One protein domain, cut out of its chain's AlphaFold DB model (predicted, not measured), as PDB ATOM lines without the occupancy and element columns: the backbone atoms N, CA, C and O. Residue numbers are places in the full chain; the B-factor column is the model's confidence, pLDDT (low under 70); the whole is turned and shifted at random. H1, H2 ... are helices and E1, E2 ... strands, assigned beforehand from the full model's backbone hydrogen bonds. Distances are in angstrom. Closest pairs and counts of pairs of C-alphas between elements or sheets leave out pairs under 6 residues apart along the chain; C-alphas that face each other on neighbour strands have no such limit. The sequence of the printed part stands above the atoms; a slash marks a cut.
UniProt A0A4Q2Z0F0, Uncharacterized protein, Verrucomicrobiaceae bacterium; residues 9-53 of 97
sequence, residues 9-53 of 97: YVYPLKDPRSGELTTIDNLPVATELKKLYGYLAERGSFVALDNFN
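AT A GLANCE: This is residues 9 to 53 of the 97 residues of an uncharacterized protein of Verrucomicrobiaceae bacterium (UniProt A0A4Q2Z0F0). Little regular structure is here: a flat, loose loop of chain in which residues 9 to 33, with no named element, wind out and back, one short helix H1 makes one end, and the short strand E1 returns beside residues 9 to 10. Residues 15 to 20 and 30 to 36 stick out. The printed part has 45 residues, with H1 then E1, 12 residues in a mixed class; it is loose, with a radius of gyration of the C-alphas of 11.7 A, spanning 29 by 24 by 11 A.

HOW THE PARTS SIT: Start at residues 9 to 10, which pair in parallel with residues 47 to 48 of E1, residues 46 to 48; E1 pairs with no named strand. Next, residues 13 to 14 pair antiparallel with residues 21 to 22. In H1, residues 34 to 42, every O i to N i+4 pair is within hydrogen-bond range. A tight link joins H1 to E1; their closest C-alphas, Leu 40 and Phe 46, are 7.2 A apart.

IN THESE COORDINATES: Find C-alpha 34 at (293.391, 384.500, 293.939); H1 runs 12.0 A to C-alpha 42. E1 runs 6.2 A to C-alpha 48 at (284.489, 369.439, 288.580).

THE WHOLE: Look at Arg 17 and Arg 43, whose C-alphas are the two farthest apart, 33.4 A. The printed part has no cut, and no printed residue is under 70 in pLDDT.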
ATOM      1  N   TYR A   9     289.558 366.818 292.624       95.12
ATOM      2  CA  TYR A   9     288.188 366.482 292.253       95.12
ATOM      3  C   TYR A   9     287.251 367.210 293.203       95.12
ATOM      4  O   TYR A   9     287.276 366.963 294.409       95.12
ATOM      5  N   VAL A  10     286.490 368.158 292.669       95.06
ATOM      6  CA  VAL A  10     285.702 369.090 293.474       95.06
ATOM      7  C   VAL A  10     284.229 368.779 293.286       95.06
ATOM      8  O   VAL A  10     283.698 368.879 292.181       95.06
ATOM      9  N   TYR A  11     283.588 368.397 294.384       94.94
ATOM     10  CA  TYR A  11     282.150 368.195 294.460       94.94
ATOM     11  C   TYR A  11     281.473 369.505 294.881       94.94
ATOM     12  O   TYR A  11     282.008 370.192 295.760       94.94
ATOM     13  N   PRO A  12     280.338 369.881 294.275       95.00
ATOM     14  CA  PRO A  12     279.687 371.139 294.596       95.00
ATOM     15  C   PRO A  12     279.081 371.116 296.001       95.00
ATOM     16  O   PRO A  12     278.664 370.076 296.515       95.00
ATOM     17  N   LEU A  13     279.014 372.292 296.617       93.94
ATOM     18  CA  LEU A  13     278.414 372.484 297.930       93.94
ATOM     19  C   LEU A  13     277.126 373.286 297.781       93.94
ATOM     20  O   LEU A  13     277.159 374.406 297.280       93.94
ATOM     21  N   LYS A  14     276.007 372.743 298.258       94.56
ATOM     22  CA  LYS A  14     274.760 373.496 298.403       94.56
ATOM     23  C   LYS A  14     274.663 374.040 299.822       94.56
ATOM     24  O   LYS A  14     274.700 373.269 300.782       94.56
ATOM     25  N   ASP A  15     274.530 375.351 299.958       92.12
ATOM     26  CA  ASP A  15     274.280 375.971 301.252       92.12
ATOM     27  C   ASP A  15     272.871 375.573 301.744       92.12
ATOM     28  O   ASP A  15     271.886 375.770 301.025       92.12
ATOM     29  N   PRO A  16     272.730 375.002 302.954       88.56
ATOM     30  CA  PRO A  16     271.441 374.528 303.452       88.56
ATOM     31  C   PRO A  16     270.481 375.657 303.861       88.56
ATOM     32  O   PRO A  16     269.301 375.395 304.078       88.56
ATOM     33  N   ARG A  17     270.968 376.894 304.015       91.12
ATOM     34  CA  ARG A  17     270.185 378.071 304.417       91.12
ATOM     35  C   ARG A  17     269.777 378.911 303.214       91.12
ATOM     36  O   ARG A  17     268.610 379.270 303.113       91.12
ATOM     37  N   SER A  18     270.719 379.248 302.333       93.00
ATOM     38  CA  SER A  18     270.449 380.083 301.155       93.00
ATOM     39  C   SER A  18     270.035 379.269 299.929       93.00
ATOM     40  O   SER A  18     269.412 379.812 299.019       93.00
ATOM     41  N   GLY A  19     270.374 377.976 299.884       91.56
ATOM     42  CA  GLY A  19     270.201 377.134 298.699       91.56
ATOM     43  C   GLY A  19     271.234 377.398 297.598       91.56
ATOM     44  O   GLY A  19     271.152 376.771 296.542       91.56
ATOM     45  N   GLU A  20     272.191 378.300 297.833       94.19
ATOM     46  CA  GLU A  20     273.221 378.674 296.868       94.19
ATOM     47  C   GLU A  20     274.177 377.509 296.595       94.19
ATOM     48  O   GLU A  20     274.614 376.810 297.512       94.19
ATOM     49  N   LEU A  21     274.502 377.302 295.319       93.94
ATOM     50  CA  LEU A  21     275.419 376.260 294.878       93.94
ATOM     51  C   LEU A  21     276.812 376.850 294.667       93.94
ATOM     52  O   LEU A  21     277.018 377.649 293.757       93.94
ATOM     53  N   THR A  22     277.773 376.416 295.474       95.31
ATOM     54  CA  THR A  22     279.189 376.745 295.303       95.31
ATOM     55  C   THR A  22     279.887 375.665 294.474       95.31
ATOM     56  O   THR A  22     279.885 374.488 294.845       95.31
ATOM     57  N   THR A  23     280.514 376.067 293.374       95.06
ATOM     58  CA  THR A  23     281.362 375.253 292.495       95.06
ATOM     59  C   THR A  23     282.771 375.851 292.428       95.06
ATOM     60  O   THR A  23     283.086 376.829 293.103       95.06
ATOM     61  N   ILE A  24     283.646 375.276 291.600       93.81
ATOM     62  CA  ILE A  24     284.961 375.868 291.305       93.81
ATOM     63  C   ILE A  24     284.862 377.221 290.581       93.81
ATOM     64  O   ILE A  24     285.803 378.005 290.612       93.81
ATOM     65  N   ASP A  25     283.728 377.526 289.955       91.12
ATOM     66  CA  ASP A  25     283.581 378.724 289.125       91.12
ATOM     67  C   ASP A  25     283.191 379.958 289.943       91.12
ATOM     68  O   ASP A  25     283.524 381.083 289.574       91.12
ATOM     69  N   ASN A  26     282.494 379.762 291.066       92.94
ATOM     70  CA  ASN A  26     281.982 380.844 291.913       92.94
ATOM     71  C   ASN A  26     282.492 380.790 293.361       92.94
ATOM     72  O   ASN A  26     282.034 381.571 294.196       92.94
ATOM     73  N   LEU A  27     283.448 379.902 293.663       92.56
ATOM     74  CA  LEU A  27     284.054 379.801 294.986       92.56
ATOM     75  C   LEU A  27     284.604 381.171 295.431       92.56
ATOM     76  O   LEU A  27     285.453 381.745 294.740       92.56
ATOM     77  N   PRO A  28     284.204 381.695 296.604       91.88
ATOM     78  CA  PRO A  28     284.812 382.898 297.153       91.88
ATOM     79  C   PRO A  28     286.258 382.612 297.577       91.88
ATOM     80  O   PRO A  28     286.523 381.974 298.596       91.88
ATOM     81  N   VAL A  29     287.214 383.100 296.784       94.25
ATOM     82  CA  VAL A  29     288.652 382.951 297.048       94.25
ATOM     83  C   VAL A  29     289.209 384.213 297.705       94.25
ATOM     84  O   VAL A  29     289.059 385.323 297.180       94.25
ATOM     85  N   ALA A  30     289.906 384.033 298.831       95.44
ATOM     86  CA  ALA A  30     290.608 385.105 299.533       95.44
ATOM     87  C   ALA A  30     291.618 385.818 298.614       95.44
ATOM     88  O   ALA A  30     292.266 385.187 297.773       95.44
ATOM     89  N   THR A  31     291.752 387.140 298.746       95.94
ATOM     90  CA  THR A  31     292.502 387.995 297.805       95.94
ATOM     91  C   THR A  31     293.947 387.538 297.599       95.94
ATOM     92  O   THR A  31     294.437 387.510 296.470       95.94
ATOM     93  N   GLU A  32     294.612 387.121 298.668       96.19
ATOM     94  CA  GLU A  32     295.975 386.600 298.686       96.19
ATOM     95  C   GLU A  32     296.122 385.244 297.974       96.19
ATOM     96  O   GLU A  32     297.194 384.939 297.450       96.19
ATOM     97  N   LEU A  33     295.041 384.461 297.876       95.50
ATOM     98  CA  LEU A  33     295.015 383.160 297.200       95.50
ATOM     99  C   LEU A  33     294.546 383.240 295.744       95.50
ATOM    100  O   LEU A  33     294.774 382.290 294.994       95.50
ATOM    101  N   LYS A  34     293.950 384.358 295.300       94.94
ATOM    102  CA  LYS A  34     293.391 384.500 293.939       94.94
ATOM    103  C   LYS A  34     294.387 384.146 292.835       94.94
ATOM    104  O   LYS A  34     294.028 383.443 291.896       94.94
ATOM    105  N   LYS A  35     295.647 384.584 292.958       94.62
ATOM    106  CA  LYS A  35     296.697 384.285 291.964       94.62
ATOM    107  C   LYS A  35     297.020 382.791 291.895       94.62
ATOM    108  O   LYS A  35     297.172 382.249 290.807       94.62
ATOM    109  N   LEU A  36     297.115 382.129 293.050       93.31
ATOM    110  CA  LEU A  36     297.374 380.691 293.114       93.31
ATOM    111  C   LEU A  36     296.188 379.898 292.564       93.31
ATOM    112  O   LEU A  36     296.381 378.964 291.791       93.31
ATOM    113  N   TYR A  37     294.971 380.286 292.940       94.31
ATOM    114  CA  TYR A  37     293.749 379.659 292.459       94.31
ATOM    115  C   TYR A  37     293.622 379.768 290.937       94.31
ATOM    116  O   TYR A  37     293.435 378.752 290.276       94.31
ATOM    117  N   GLY A  38     293.818 380.971 290.383       94.00
ATOM    118  CA  GLY A  38     293.811 381.211 288.938       94.00
ATOM    119  C   GLY A  38     294.848 380.360 288.209       94.00
ATOM    120  O   GLY A  38     294.496 379.625 287.293       94.00
ATOM    121  N   TYR A  39     296.095 380.335 288.695       93.56
ATOM    122  CA  TYR A  39     297.137 379.465 288.139       93.56
ATOM    123  C   TYR A  39     296.734 377.981 288.143       93.56
ATOM    124  O   TYR A  39     296.948 377.270 287.159       93.56
ATOM    125  N   LEU A  40     296.158 377.491 289.247       92.88
ATOM    126  CA  LEU A  40     295.702 376.105 289.358       92.88
ATOM    127  C   LEU A  40     294.524 375.815 288.418       92.88
ATOM    128  O   LEU A  40     294.491 374.724 287.845       92.88
ATOM    129  N   ALA A  41     293.605 376.762 288.239       92.94
ATOM    130  CA  ALA A  41     292.473 376.647 287.328       92.94
ATOM    131  C   ALA A  41     292.920 376.632 285.859       92.94
ATOM    132  O   ALA A  41     292.578 375.698 285.139       92.94
ATOM    133  N   GLU A  42     293.763 377.580 285.441       92.81
ATOM    134  CA  GLU A  42     294.265 377.707 284.063       92.81
ATOM    135  C   GLU A  42     295.020 376.461 283.593       92.81
ATOM    136  O   GLU A  42     294.864 376.015 282.458       92.81
ATOM    137  N   ARG A  43     295.807 375.837 284.478       91.94
ATOM    138  CA  ARG A  43     296.504 374.579 284.157       91.94
ATOM    139  C   ARG A  43     295.612 373.330 284.253       91.94
ATOM    140  O   ARG A  43     296.116 372.215 284.116       91.94
ATOM    141  N   GLY A  44     294.326 373.485 284.573       92.75
ATOM    142  CA  GLY A  44     293.360 372.393 284.697       92.75
ATOM    143  C   GLY A  44     293.566 371.512 285.931       92.75
ATOM    144  O   GLY A  44     293.419 370.293 285.847       92.75
ATOM    145  N   SER A  45     293.965 372.078 287.072       94.69
ATOM    146  CA  SER A  45     294.149 371.307 288.318       94.69
ATOM    147  C   SER A  45     292.825 370.915 288.962       94.69
ATOM    148  O   SER A  45     292.802 369.967 289.736       94.69
ATOM    149  N   PHE A  46     291.735 371.619 288.665       95.38
ATOM    150  CA  PHE A  46     290.408 371.292 289.172       95.38
ATOM    151  C   PHE A  46     289.662 370.408 288.174       95.38
ATOM    152  O   PHE A  46     289.654 370.675 286.976       95.38
ATOM    153  N   VAL A  47     289.045 369.351 288.687       95.31
ATOM    154  CA  VAL A  47     288.118 368.486 287.964       95.31
ATOM    155  C   VAL A  47     286.779 368.622 288.671       95.31
ATOM    156  O   VAL A  47     286.618 368.134 289.791       95.31
ATOM    157  N   ALA A  48     285.843 369.341 288.056       95.00
ATOM    158  CA  ALA A  48     284.489 369.439 288.580       95.00
ATOM    159  C   ALA A  48     283.808 368.069 288.486       95.00
ATOM    160  O   ALA A  48     283.877 367.401 287.457       95.00
ATOM    161  N   LEU A  49     283.168 367.647 289.572       95.06
ATOM    162  CA  LEU A  49     282.276 366.493 289.574       95.06
ATOM    163  C   LEU A  49     280.865 366.996 289.253       95.06
ATOM    164  O   LEU A  49     280.076 367.238 290.161       95.06
ATOM    165  N   ASP A  50     280.596 367.227 287.970       90.00
ATOM    166  CA  ASP A  50     279.371 367.835 287.431       90.00
ATOM    167  C   ASP A  50     278.209 366.842 287.250       90.00
ATOM    168  O   ASP A  50     277.045 367.232 287.318       90.00
ATOM    169  N   ASN A  51     278.501 365.549 287.117       91.38
ATOM    170  CA  ASN A  51     277.505 364.476 287.081       91.38
ATOM    171  C   ASN A  51     277.061 364.035 288.491       91.38
ATOM    172  O   ASN A  51     277.211 362.873 288.877       91.38
ATOM    173  N   PHE A  52     276.569 364.978 289.292       91.06
ATOM    174  CA  PHE A  52     276.071 364.729 290.645       91.06
ATOM    175  C   PHE A  52     274.541 364.741 290.695       91.06
ATOM    176  O   PHE A  52     273.885 365.355 289.858       91.06
ATOM    177  N   ASN A  53     273.963 364.104 291.718       91.38
ATOM    178  CA  ASN A  53     272.538 364.239 292.011       91.38
ATOM    179  C   ASN A  53     272.321 365.418 292.989       91.38
ATOM    180  O   ASN A  53     272.799 365.343 294.129       91.38
TER     181      ASN A  53